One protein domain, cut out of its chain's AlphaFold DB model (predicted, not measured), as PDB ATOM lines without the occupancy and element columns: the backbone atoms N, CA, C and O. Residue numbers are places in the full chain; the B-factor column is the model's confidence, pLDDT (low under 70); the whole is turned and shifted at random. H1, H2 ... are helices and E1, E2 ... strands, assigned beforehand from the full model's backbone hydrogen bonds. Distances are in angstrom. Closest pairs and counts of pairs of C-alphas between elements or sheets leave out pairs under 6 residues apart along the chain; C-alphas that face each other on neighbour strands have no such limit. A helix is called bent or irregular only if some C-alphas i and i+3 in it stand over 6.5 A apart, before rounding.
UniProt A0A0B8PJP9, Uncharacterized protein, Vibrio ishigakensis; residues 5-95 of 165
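What this domain is: This is residues 5 to 95 of the 165 residues of an uncharacterized protein of Vibrio ishigakensis (UniProt A0A0B8PJP9). One twisted antiparallel sheet of six strands forms a wall, with two helices over one of its faces and no named helix on the other. The longer helix, H2, crosses over E4 and E5, while the short H1 sits beside the strands, near E3; together they make two layers, helices on one face of a sheet. The printed part has 91 residues, with named elements in the chain order E1 E2 H1 H2 E3 E4 E5 E6 and the sheet order E1 E2 E3 E4 E5 E6; the class is mixed, helices and strands. It is compact, with a radius of gyration of the C-alphas of 13.1 A and spans of 38 by 26 by 26 A.

How they stand to each other: Start with E3, residues 44 to 50, E4, residues 55 to 61, E5, residues 71 to 78, and E6, residues 83 to 88: they form a meander, each strand the antiparallel neighbour of the one before, and each step is a hairpin. Between E3 and E4 look at N 48 and O 57, 2.8 A apart; between E4 and E5 at N 58 and O 75, 2.9 A; between E5 and E6 at N 76 and O 85, 2.8 A. Beside E3 you find E2, residues 11 to 15, antiparallel to it at 163 degrees, with N 49 and O 12 at 2.8 A. E1, residues 5 to 7, makes a hairpin with E2, with N 5 and O 13 at 2.8 A; E1 and E6 are the edge strands. H2, residues 24 to 37, is on the sheet at a height of 9.6 A and runs across the strands, at 70 degrees to E4 on the local plane; its closest C-alphas to E5 are those of Gly 33 and Ile 77, 6.4 A apart. H1, residues 16 to 21, is on the same face at a height of 6.7 A, over none of the strands; its closest C-alphas to E3 are those of Lys 16 and Leu 46, 5.5 A apart. H1 and H2 form a helical hairpin and only just touch, with 3 pairs of C-alphas within 8 A, H2 with residues 27 to 30 alone; the closest are those of Ile 19 and Arg 27, 6.3 A. In H2 every O i to N i+4 pair is within hydrogen-bond range; in H1 0 of 2 are, beside 2 of 3 O i to N i+3 pairs.

Where its parts are: Find C-alpha 5 at (97.031, 3.316, -21.860), where E1 begins. H1 is irregular: C-alphas 17 and 20 are 7.3 A apart. From C-alpha 24 at (80.908, -3.405, -26.499) H2 runs 19.8 A. E5 spans 20.2 A, E4 19.9 A, E3 17.0 A and E6 16.6 A, ending at C-alpha 88 at (92.275, 2.303, 1.819).

The domain as a whole: The C-alphas of Leu 24 and Lys 93, the two farthest apart, are 39.8 A from each other. The printed part has no cut, no link is long, and no printed residue is under 70 in pLDDT.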
ATOM      1  N   LEU A   5      95.767   4.008 -21.712       95.69
ATOM      2  CA  LEU A   5      97.031   3.316 -21.860       95.69
ATOM      3  C   LEU A   5      96.776   1.817 -22.019       95.69
ATOM      4  O   LEU A   5      96.249   1.166 -21.116       95.69
ATOM      5  N   PHE A   6      97.179   1.267 -23.162       94.62
ATOM      6  CA  PHE A   6      97.177  -0.172 -23.387       94.62
ATOM      7  C   PHE A   6      98.573  -0.744 -23.132       94.62
ATOM      8  O   PHE A   6      99.493  -0.553 -23.923       94.62
ATOM      9  N   ASN A   7      98.711  -1.470 -22.025       92.75
ATOM     10  CA  ASN A   7      99.893  -2.256 -21.711       92.75
ATOM     11  C   ASN A   7      99.730  -3.631 -22.364       92.75
ATOM     12  O   ASN A   7      99.043  -4.504 -21.823       92.75
ATOM     13  N   THR A   8     100.324  -3.806 -23.545       90.31
ATOM     14  CA  THR A   8     100.204  -5.019 -24.369       90.31
ATOM     15  C   THR A   8     100.382  -6.295 -23.544       90.31
ATOM     16  O   THR A   8     101.400  -6.475 -22.883       90.31
ATOM     17  N   GLY A   9      99.387  -7.187 -23.589       89.88
ATOM     18  CA  GLY A   9      99.407  -8.476 -22.881       89.88
ATOM     19  C   GLY A   9      99.055  -8.418 -21.388       89.88
ATOM     20  O   GLY A   9      98.924  -9.469 -20.760       89.88
ATOM     21  N   HIS A  10      98.851  -7.224 -20.827       92.81
ATOM     22  CA  HIS A  10      98.658  -7.034 -19.391       92.81
ATOM     23  C   HIS A  10      97.353  -6.322 -19.044       92.81
ATOM     24  O   HIS A  10      96.546  -6.856 -18.277       92.81
ATOM     25  N   SER A  11      97.143  -5.107 -19.559       96.56
ATOM     26  CA  SER A  11      96.014  -4.290 -19.114       96.56
ATOM     27  C   SER A  11      95.644  -3.136 -20.036       96.56
ATOM     28  O   SER A  11      96.482  -2.618 -20.768       96.56
ATOM     29  N   LEU A  12      94.414  -2.651 -19.890       97.00
ATOM     30  CA  LEU A  12      93.959  -1.356 -20.396       97.00
ATOM     31  C   LEU A  12      93.605  -0.455 -19.207       97.00
ATOM     32  O   LEU A  12      92.828  -0.877 -18.356       97.00
ATOM     33  N   VAL A  13      94.154   0.760 -19.154       97.88
ATOM     34  CA  VAL A  13      93.884   1.757 -18.102       97.88
ATOM     35  C   VAL A  13      93.297   3.017 -18.726       97.88
ATOM     36  O   VAL A  13      93.820   3.492 -19.733       97.88
ATOM     37  N   PHE A  14      92.223   3.559 -18.158       97.44
ATOM     38  CA  PHE A  14      91.526   4.739 -18.679       97.44
ATOM     39  C   PHE A  14      90.733   5.443 -17.572       97.44
ATOM     40  O   PHE A  14      90.466   4.854 -16.526       97.44
ATOM     41  N   HIS A  15      90.366   6.702 -17.805       97.38
ATOM     42  CA  HIS A  15      89.494   7.460 -16.903       97.38
ATOM     43  C   HIS A  15      88.039   6.977 -16.989       97.38
ATOM     44  O   HIS A  15      87.582   6.644 -18.085       97.38
ATOM     45  N   LYS A  16      87.298   6.963 -15.871       96.06
ATOM     46  CA  LYS A  16      85.919   6.434 -15.796       96.06
ATOM     47  C   LYS A  16      84.960   7.050 -16.817       96.06
ATOM     48  O   LYS A  16      84.105   6.350 -17.350       96.06
ATOM     49  N   ASP A  17      85.164   8.312 -17.181       94.50
ATOM     50  CA  ASP A  17      84.327   9.015 -18.165       94.50
ATOM     51  C   ASP A  17      84.330   8.348 -19.550       94.50
ATOM     52  O   ASP A  17      83.449   8.593 -20.368       94.50
ATOM     53  N   PHE A  18      85.308   7.479 -19.828       95.62
ATOM     54  CA  PHE A  18      85.438   6.789 -21.108       95.62
ATOM     55  C   PHE A  18      84.834   5.380 -21.136       95.62
ATOM     56  O   PHE A  18      84.999   4.685 -22.141       95.62
ATOM     57  N   ILE A  19      84.116   4.940 -20.093       95.19
ATOM     58  CA  ILE A  19      83.427   3.632 -20.087       95.19
ATOM     59  C   ILE A  19      82.508   3.490 -21.312       95.19
ATOM     60  O   ILE A  19      82.538   2.468 -22.005       95.19
ATOM     61  N   ASP A  20      81.745   4.535 -21.636       94.56
ATOM     62  CA  ASP A  20      80.808   4.541 -22.765       94.56
ATOM     63  C   ASP A  20      81.481   4.651 -24.139       94.56
ATOM     64  O   ASP A  20      80.836   4.442 -25.171       94.56
ATOM     65  N   GLU A  21      82.786   4.910 -24.183       94.56
ATOM     66  CA  GLU A  21      83.587   4.885 -25.409       94.56
ATOM     67  C   GLU A  21      84.252   3.520 -25.650       94.56
ATOM     68  O   GLU A  21      84.805   3.277 -26.726       94.56
ATOM     69  N   LEU A  22      84.186   2.596 -24.683       95.19
ATOM     70  CA  LEU A  22      84.759   1.261 -24.832       95.19
ATOM     71  C   LEU A  22      84.029   0.443 -25.913       95.19
ATOM     72  O   LEU A  22      82.798   0.540 -26.043       95.19
ATOM     73  N   PRO A  23      84.749  -0.453 -26.623       94.69
ATOM     74  CA  PRO A  23      84.133  -1.519 -27.405       94.69
ATOM     75  C   PRO A  23      83.132  -2.318 -26.564       94.69
ATOM     76  O   PRO A  23      83.378  -2.569 -25.382       94.69
ATOM     77  N   LEU A  24      82.039  -2.768 -27.186       95.88
ATOM     78  CA  LEU A  24      80.908  -3.405 -26.499       95.88
ATOM     79  C   LEU A  24      81.333  -4.509 -25.519       95.88
ATOM     80  O   LEU A  24      80.871  -4.527 -24.384       95.88
ATOM     81  N   LEU A  25      82.252  -5.386 -25.931       95.19
ATOM     82  CA  LEU A  25      82.741  -6.480 -25.089       95.19
ATOM     83  C   LEU A  25      83.386  -5.978 -23.788       95.19
ATOM     84  O   LEU A  25      83.097  -6.501 -22.715       95.19
ATOM     85  N   LEU A  26      84.236  -4.952 -23.875       95.75
ATOM     86  CA  LEU A  26      84.898  -4.381 -22.701       95.75
ATOM     87  C   LEU A  26      83.912  -3.604 -21.833       95.75
ATOM     88  O   LEU A  26      84.003  -3.678 -20.614       95.75
ATOM     89  N   ARG A  27      82.940  -2.919 -22.442       96.50
ATOM     90  CA  ARG A  27      81.885  -2.221 -21.702       96.50
ATOM     91  C   ARG A  27      81.023  -3.183 -20.892       96.50
ATOM     92  O   ARG A  27      80.765  -2.918 -19.726       96.50
ATOM     93  N   VAL A  28      80.627  -4.315 -21.479       96.62
ATOM     94  CA  VAL A  28      79.887  -5.376 -20.773       96.62
ATOM     95  C   VAL A  28      80.728  -5.955 -19.636       96.62
ATOM     96  O   VAL A  28      80.221  -6.127 -18.533       96.62
ATOM     97  N   PHE A  29      82.017  -6.212 -19.876       96.50
ATOM     98  CA  PHE A  29      82.923  -6.721 -18.847       96.50
ATOM     99  C   PHE A  29      83.082  -5.748 -17.669       96.50
ATOM    100  O   PHE A  29      82.951  -6.154 -16.514       96.50
ATOM    101  N   VAL A  30      83.314  -4.462 -17.954       96.75
ATOM    102  CA  VAL A  30      83.391  -3.410 -16.930       96.75
ATOM    103  C   VAL A  30      82.060  -3.284 -16.197       96.75
ATOM    104  O   VAL A  30      82.054  -3.318 -14.972       96.75
ATOM    105  N   GLY A  31      80.939  -3.230 -16.918       96.19
ATOM    106  CA  GLY A  31      79.602  -3.139 -16.331       96.19
ATOM    107  C   GLY A  31      79.275  -4.302 -15.393       96.19
ATOM    108  O   GLY A  31      78.731  -4.075 -14.319       96.19
ATOM    109  N   ALA A  32      79.671  -5.531 -15.737       95.88
ATOM    110  CA  ALA A  32      79.505  -6.683 -14.852       95.88
ATOM    111  C   ALA A  32      80.310  -6.537 -13.552       95.88
ATOM    112  O   ALA A  32      79.809  -6.863 -12.479       95.88
ATOM    113  N   GLY A  33      81.539  -6.018 -13.629       96.00
ATOM    114  CA  GLY A  33      82.355  -5.792 -12.439       96.00
ATOM    115  C   GLY A  33      81.816  -4.651 -11.583       96.00
ATOM    116  O   GLY A  33      81.734  -4.791 -10.368       96.00
ATOM    117  N   LEU A  34      81.364  -3.561 -12.208       94.94
ATOM    118  CA  LEU A  34      80.701  -2.466 -11.501       94.94
ATOM    119  C   LEU A  34      79.408  -2.934 -10.827       94.94
ATOM    120  O   LEU A  34      79.179  -2.590  -9.681       94.94
ATOM    121  N   GLN A  35      78.624  -3.814 -11.453       94.25
ATOM    122  CA  GLN A  35      77.438  -4.399 -10.823       94.25
ATOM    123  C   GLN A  35      77.766  -5.219  -9.562       94.25
ATOM    124  O   GLN A  35      76.951  -5.264  -8.644       94.25
ATOM    125  N   MET A  36      78.932  -5.878  -9.518       93.38
ATOM    126  CA  MET A  36      79.407  -6.570  -8.314       93.38
ATOM    127  C   MET A  36      79.844  -5.586  -7.224       93.38
ATOM    128  O   MET A  36      79.620  -5.849  -6.048       93.38
ATOM    129  N   TYR A  37      80.482  -4.484  -7.621       92.38
ATOM    130  CA  TYR A  37      80.929  -3.427  -6.716       92.38
ATOM    131  C   TYR A  37      79.759  -2.643  -6.106       92.38
ATOM    132  O   TYR A  37      79.763  -2.371  -4.910       92.38
ATOM    133  N   GLY A  38      78.745  -2.334  -6.914       89.56
ATOM    134  CA  GLY A  38      77.638  -1.450  -6.568       89.56
ATOM    135  C   GLY A  38      77.675  -0.159  -7.385       89.56
ATOM    136  O   GLY A  38      78.097  -0.145  -8.544       89.56
ATOM    137  N   GLU A  39      77.200   0.935  -6.797       85.38
ATOM    138  CA  GLU A  39      77.300   2.254  -7.426       85.38
ATOM    139  C   GLU A  39      78.772   2.673  -7.521       85.38
ATOM    140  O   GLU A  39      79.534   2.533  -6.566       85.38
ATOM    141  N   LEU A  40      79.192   3.140  -8.701       86.81
ATOM    142  CA  LEU A  40      80.549   3.639  -8.892       86.81
ATOM    143  C   LEU A  40      80.687   4.964  -8.144       86.81
ATOM    144  O   LEU A  40      79.988   5.918  -8.479       86.81
ATOM    145  N   ASP A  41      81.599   5.007  -7.175       84.00
ATOM    146  CA  ASP A  41      81.822   6.203  -6.369       84.00
ATOM    147  C   ASP A  41      82.244   7.399  -7.244       84.00
ATOM    148  O   ASP A  41      82.954   7.259  -8.255       84.00
ATOM    149  N   GLU A  42      81.807   8.593  -6.848       85.50
ATOM    150  CA  GLU A  42      82.230   9.849  -7.462       85.50
ATOM    151  C   GLU A  42      83.746  10.043  -7.332       85.50
ATOM    152  O   GLU A  42      84.350  10.617  -8.242       85.50
ATOM    153  N   ASP A  43      84.364   9.458  -6.304       89.56
ATOM    154  CA  ASP A  43      85.798   9.559  -6.025       89.56
ATOM    155  C   ASP A  43      86.674   8.596  -6.857       89.56
ATOM    156  O   ASP A  43      87.899   8.739  -6.891       89.56
ATOM    157  N   ILE A  44      86.093   7.634  -7.594       97.00
ATOM    158  CA  ILE A  44      86.869   6.779  -8.510       97.00
ATOM    159  C   ILE A  44      87.228   7.542  -9.781       97.00
ATOM    160  O   ILE A  44      86.340   7.958 -10.516       97.00
ATOM    161  N   ASP A  45      88.512   7.604 -10.131       97.81
ATOM    162  CA  ASP A  45      88.976   8.291 -11.343       97.81
ATOM    163  C   ASP A  45      89.342   7.320 -12.466       97.81
ATOM    164  O   ASP A  45      88.930   7.486 -13.617       97.81
ATOM    165  N   LEU A  46      90.136   6.288 -12.158       98.25
ATOM    166  CA  LEU A  46      90.680   5.376 -13.168       98.25
ATOM    167  C   LEU A  46      90.148   3.955 -13.018       98.25
ATOM    168  O   LEU A  46      89.991   3.424 -11.916       98.25
ATOM    169  N   ILE A  47      89.965   3.314 -14.169       98.19
ATOM    170  CA  ILE A  47      89.605   1.908 -14.306       98.19
ATOM    171  C   ILE A  47      90.718   1.193 -15.063       98.19
ATOM    172  O   ILE A  47      91.144   1.609 -16.143       98.19
ATOM    173  N   LYS A  48      91.167   0.073 -14.502       98.19
ATOM    174  CA  LYS A  48      92.144  -0.831 -15.101       98.19
ATOM    175  C   LYS A  48      91.524  -2.200 -15.341       98.19
ATOM    176  O   LYS A  48      91.192  -2.914 -14.397       98.19
ATOM    177  N   ILE A  49      91.426  -2.588 -16.608       97.94
ATOM    178  CA  ILE A  49      91.042  -3.933 -17.039       97.94
ATOM    179  C   ILE A  49      92.308  -4.780 -17.124       97.94
ATOM    180  O   ILE A  49      93.179  -4.496 -17.944       97.94
ATOM    181  N   HIS A  50      92.417  -5.825 -16.305       97.38
ATOM    182  CA  HIS A  50      93.526  -6.778 -16.362       97.38
ATOM    183  C   HIS A  50      93.195  -7.897 -17.347       97.38
ATOM    184  O   HIS A  50      92.398  -8.785 -17.041       97.38
ATOM    185  N   THR A  51      93.825  -7.887 -18.520       91.75
ATOM    186  CA  THR A  51      93.506  -8.826 -19.609       91.75
ATOM    187  C   THR A  51      93.969 -10.251 -19.321       91.75
ATOM    188  O   THR A  51      93.415 -11.193 -19.873       91.75
ATOM    189  N   THR A  52      94.976 -10.424 -18.461       91.88
ATOM    190  CA  THR A  52      95.549 -11.742 -18.141       91.88
ATOM    191  C   THR A  52      94.856 -12.427 -16.965       91.88
ATOM    192  O   THR A  52      94.748 -13.646 -16.946       91.88
ATOM    193  N   SER A  53      94.406 -11.657 -15.969       92.44
ATOM    194  CA  SER A  53      93.809 -12.203 -14.738       92.44
ATOM    195  C   SER A  53      92.288 -12.088 -14.683       92.44
ATOM    196  O   SER A  53      91.690 -12.596 -13.742       92.44
ATOM    197  N   GLY A  54      91.662 -11.418 -15.659       91.75
ATOM    198  CA  GLY A  54      90.215 -11.206 -15.674       91.75
ATOM    199  C   GLY A  54      89.731 -10.351 -14.503       91.75
ATOM    200  O   GLY A  54      88.632 -10.565 -14.010       91.75
ATOM    201  N   LYS A  55      90.548  -9.408 -14.026       96.88
ATOM    202  CA  LYS A  55      90.226  -8.533 -12.887       96.88
ATOM    203  C   LYS A  55      89.948  -7.113 -13.350       96.88
ATOM    204  O   LYS A  55      90.483  -6.674 -14.370       96.88
ATOM    205  N   LEU A  56      89.199  -6.373 -12.542       97.81
ATOM    206  CA  LEU A  56      89.185  -4.915 -12.601       97.81
ATOM    207  C   LEU A  56      89.951  -4.341 -11.416       97.81
ATOM    208  O   LEU A  56      90.014  -4.924 -10.333       97.81
ATOM    209  N   THR A  57      90.554  -3.182 -11.623       98.19
ATOM    210  CA  THR A  57      91.007  -2.331 -10.531       98.19
ATOM    211  C   THR A  57      90.430  -0.944 -10.721       98.19
ATOM    212  O   THR A  57      90.582  -0.369 -11.795       98.19
ATOM    213  N   LEU A  58      89.774  -0.444  -9.683       98.44
ATOM    214  CA  LEU A  58      89.297   0.927  -9.573       98.44
ATOM    215  C   LEU A  58      90.271   1.681  -8.668       98.44
ATOM    216  O   LEU A  58      90.752   1.109  -7.686       98.44
ATOM    217  N   THR A  59      90.596   2.923  -9.002       98.44
ATOM    218  CA  THR A  59      91.456   3.773  -8.166       98.44
ATOM    219  C   THR A  59      90.882   5.173  -8.072       98.44
ATOM    220  O   THR A  59      90.645   5.790  -9.115       98.44
ATOM    221  N   GLY A  60      90.727   5.654  -6.841       98.25
ATOM    222  CA  GLY A  60      90.352   7.027  -6.526       98.25
ATOM    223  C   GLY A  60      91.537   7.818  -5.983       98.25
ATOM    224  O   GLY A  60      92.378   7.283  -5.242       98.25
ATOM    225  N   TYR A  61      91.637   9.080  -6.381       98.19
ATOM    226  CA  TYR A  61      92.703   9.983  -5.970       98.19
ATOM    227  C   TYR A  61      92.166  11.178  -5.175       98.19
ATOM    228  O   TYR A  61      90.996  11.517  -5.228       98.19
ATOM    229  N   ASP A  62      93.050  11.836  -4.424       97.25
ATOM    230  CA  ASP A  62      92.676  12.932  -3.521       97.25
ATOM    231  C   ASP A  62      92.121  14.169  -4.240       97.25
ATOM    232  O   ASP A  62      91.315  14.902  -3.676       97.25
ATOM    233  N   ASP A  63      92.620  14.444  -5.443       96.88
ATOM    234  CA  ASP A  63      92.125  15.468  -6.362       96.88
ATOM    235  C   ASP A  63      92.766  15.234  -7.729       96.88
ATOM    236  O   ASP A  63      93.888  15.687  -7.990       96.88
ATOM    237  N   PHE A  64      92.057  14.534  -8.616       97.12
ATOM    238  CA  PHE A  64      92.565  14.179  -9.938       97.12
ATOM    239  C   PHE A  64      92.920  15.392 -10.815       97.12
ATOM    240  O   PHE A  64      93.679  15.233 -11.771       97.12
ATOM    241  N   GLU A  65      92.496  16.621 -10.492       95.50
ATOM    242  CA  GLU A  65      92.880  17.833 -11.229       95.50
ATOM    243  C   GLU A  65      94.286  18.349 -10.870       95.50
ATOM    244  O   GLU A  65      94.914  19.061 -11.674       95.50
ATOM    245  N   LYS A  66      94.856  17.942  -9.724       97.56
ATOM    246  CA  LYS A  66      96.246  18.273  -9.345       97.56
ATOM    247  C   LYS A  66      97.239  17.685 -10.332       97.56
ATOM    248  O   LYS A  66      97.046  16.601 -10.862       97.56
ATOM    249  N   SER A  67      98.370  18.353 -10.539       97.69
ATOM    250  CA  SER A  67      99.431  17.839 -11.419       97.69
ATOM    251  C   SER A  67      99.985  16.478 -10.980       97.69
ATOM    252  O   SER A  67     100.355  15.679 -11.837       97.69
ATOM    253  N   VAL A  68     100.015  16.218  -9.670       98.12
ATOM    254  CA  VAL A  68     100.341  14.923  -9.060       98.12
ATOM    255  C   VAL A  68      99.297  14.644  -7.984       98.12
ATOM    256  O   VAL A  68      99.440  15.147  -6.867       98.12
ATOM    257  N   PRO A  69      98.225  13.916  -8.318       98.12
ATOM    258  CA  PRO A  69      97.264  13.472  -7.331       98.12
ATOM    259  C   PRO A  69      97.792  12.219  -6.616       98.12
ATOM    260  O   PRO A  69      98.669  11.515  -7.126       98.12
ATOM    261  N   PHE A  70      97.281  11.944  -5.425       98.31
ATOM    262  CA  PHE A  70      97.727  10.864  -4.553       98.31
ATOM    263  C   PHE A  70      96.613   9.843  -4.340       98.31
ATOM    264  O   PHE A  70      95.473  10.211  -4.083       98.31
ATOM    265  N   LEU A  71      96.952   8.559  -4.465       98.38
ATOM    266  CA  LEU A  71      96.015   7.441  -4.392       98.38
ATOM    267  C   LEU A  71      95.394   7.364  -2.993       98.38
ATOM    268  O   LEU A  71      96.117   7.198  -2.008       98.38
ATOM    269  N   VAL A  72      94.072   7.484  -2.920       97.81
ATOM    270  CA  VAL A  72      93.291   7.436  -1.674       97.81
ATOM    271  C   VAL A  72      92.761   6.039  -1.440       97.81
ATOM    272  O   VAL A  72      92.875   5.512  -0.335       97.81
ATOM    273  N   GLU A  73      92.258   5.417  -2.498       97.12
ATOM    274  CA  GLU A  73      91.675   4.092  -2.435       97.12
ATOM    275  C   GLU A  73      91.967   3.302  -3.703       97.12
ATOM    276  O   GLU A  73      92.193   3.835  -4.796       97.12
ATOM    277  N   ARG A  74      91.965   1.985  -3.548       97.56
ATOM    278  CA  ARG A  74      92.027   1.060  -4.665       97.56
ATOM    279  C   ARG A  74      91.122  -0.118  -4.379       97.56
ATOM    280  O   ARG A  74      91.326  -0.813  -3.392       97.56
ATOM    281  N   ILE A  75      90.224  -0.423  -5.302       98.12
ATOM    282  CA  ILE A  75      89.370  -1.607  -5.232       98.12
ATOM    283  C   ILE A  75      89.811  -2.600  -6.300       98.12
ATOM    284  O   ILE A  75      90.039  -2.224  -7.450       98.12
ATOM    285  N   LYS A  76      89.951  -3.879  -5.945       98.00
ATOM    286  CA  LYS A  76      90.194  -4.962  -6.906       98.00
ATOM    287  C   LYS A  76      88.988  -5.879  -6.965       98.00
ATOM    288  O   LYS A  76      88.678  -6.545  -5.987       98.00
ATOM    289  N   ILE A  77      88.381  -5.968  -8.141       98.06
ATOM    290  CA  ILE A  77      87.216  -6.813  -8.391       98.06
ATOM    291  C   ILE A  77      87.705  -8.064  -9.116       98.06
ATOM    292  O   ILE A  77      88.192  -8.001 -10.254       98.06
ATOM    293  N   LYS A  78      87.635  -9.200  -8.427       97.56
ATOM    294  CA  LYS A  78      88.042 -10.513  -8.918       97.56
ATOM    295  C   LYS A  78      86.838 -11.188  -9.570       97.56
ATOM    296  O   LYS A  78      86.005 -11.785  -8.895       97.56
ATOM    297  N   MET A  79      86.723 -11.043 -10.890       94.94
ATOM    298  CA  MET A  79      85.503 -11.406 -11.623       94.94
ATOM    299  C   MET A  79      85.179 -12.903 -11.547       94.94
ATOM    300  O   MET A  79      84.011 -13.267 -11.460       94.94
ATOM    301  N   ALA A  80      86.197 -13.770 -11.590       94.31
ATOM    302  CA  ALA A  80      86.003 -15.219 -11.559       94.31
ATOM    303  C   ALA A  80      85.638 -15.717 -10.154       94.31
ATOM    304  O   ALA A  80      84.786 -16.588 -10.006       94.31
ATOM    305  N   GLU A  81      86.273 -15.151  -9.132       96.19
ATOM    306  CA  GLU A  81      86.063 -15.493  -7.726       96.19
ATOM    307  C   GLU A  81      84.826 -14.820  -7.116       96.19
ATOM    308  O   GLU A  81      84.436 -15.163  -6.005       96.19
ATOM    309  N   GLN A  82      84.213 -13.879  -7.838       94.75
ATOM    310  CA  GLN A  82      83.122 -13.032  -7.356       94.75
ATOM    311  C   GLN A  82      83.445 -12.313  -6.035       94.75
ATOM    312  O   GLN A  82      82.595 -12.177  -5.160       94.75
ATOM    313  N   ASP A  83      84.689 -11.851  -5.906       96.50
ATOM    314  CA  ASP A  83      85.249 -11.306  -4.667       96.50
ATOM    315  C   ASP A  83      85.838  -9.904  -4.881       96.50
ATOM    316  O   ASP A  83      86.246  -9.548  -5.995       96.50
ATOM    317  N   ILE A  84      85.884  -9.103  -3.816       97.50
ATOM    318  CA  ILE A  84      86.329  -7.708  -3.859       97.50
ATOM    319  C   ILE A  84      87.321  -7.436  -2.728       97.50
ATOM    320  O   ILE A  84      86.993  -7.564  -1.552       97.50
ATOM    321  N   ASP A  85      88.522  -6.987  -3.097       97.62
ATOM    322  CA  ASP A  85      89.493  -6.463  -2.138       97.62
ATOM    323  C   ASP A  85      89.437  -4.930  -2.118       97.62
ATOM    324  O   ASP A  85      89.592  -4.289  -3.164       97.62
ATOM    325  N   PHE A  86      89.331  -4.351  -0.926       96.56
ATOM    326  CA  PHE A  86      89.407  -2.909  -0.692       96.56
ATOM    327  C   PHE A  86      90.772  -2.545  -0.102       96.56
ATOM    328  O   PHE A  86      91.291  -3.240   0.776       96.56
ATOM    329  N   PHE A  87      91.381  -1.473  -0.605       96.62
ATOM    330  CA  PHE A  87      92.665  -0.965  -0.131       96.62
ATOM    331  C   PHE A  87      92.562   0.538   0.128       96.62
ATOM    332  O   PHE A  87      92.729   1.333  -0.798       96.62
ATOM    333  N   ASP A  88      92.372   0.906   1.393       94.44
ATOM    334  CA  ASP A  88      92.275   2.303   1.819       94.44
ATOM    335  C   ASP A  88      93.635   2.832   2.275       94.44
ATOM    336  O   ASP A  88      94.285   2.294   3.179       94.44
ATOM    337  N   TYR A  89      94.077   3.930   1.671       94.25
ATOM    338  CA  TYR A  89      95.334   4.585   2.008       94.25
ATOM    339  C   TYR A  89      95.079   5.699   3.029       94.25
ATOM    340  O   TYR A  89      95.112   6.891   2.718       94.25
ATOM    341  N   VAL A  90      94.814   5.298   4.275       93.00
ATOM    342  CA  VAL A  90      94.447   6.212   5.376       93.00
ATOM    343  C   VAL A  90      95.606   7.134   5.783       93.00
ATOM    344  O   VAL A  90      95.388   8.301   6.093       93.00
ATOM    345  N   ASP A  91      96.851   6.645   5.746       95.69
ATOM    346  CA  ASP A  91      98.030   7.479   6.011       95.69
ATOM    347  C   ASP A  91      98.364   8.341   4.787       95.69
ATOM    348  O   ASP A  91      99.063   7.912   3.863       95.69
ATOM    349  N   GLU A  92      97.886   9.587   4.803       94.75
ATOM    350  CA  GLU A  92      98.126  10.578   3.752       94.75
ATOM    351  C   GLU A  92      99.609  10.704   3.388       94.75
ATOM    352  O   GLU A  92      99.950  10.804   2.207       94.75
ATOM    353  N   LYS A  93     100.512  10.629   4.376       94.62
ATOM    354  CA  LYS A  93     101.965  10.774   4.177       94.62
ATOM    355  C   LYS A  93     102.593   9.593   3.439       94.62
ATOM    356  O   LYS A  93     103.758   9.669   3.063       94.62
ATOM    357  N   ARG A  94     101.841   8.516   3.209       94.62
ATOM    358  CA  ARG A  94     102.289   7.319   2.484       94.62
ATOM    359  C   ARG A  94     101.528   7.062   1.188       94.62
ATOM    360  O   ARG A  94     101.895   6.130   0.474       94.62
ATOM    361  N   ARG A  95     100.506   7.864   0.867       97.69
ATOM    362  CA  ARG A  95      99.714   7.704  -0.361       97.69
ATOM    363  C   ARG A  95     100.618   7.727  -1.597       97.69
ATOM    364  O   ARG A  95     101.381   8.680  -1.747       97.69
TER     365      ARG A  95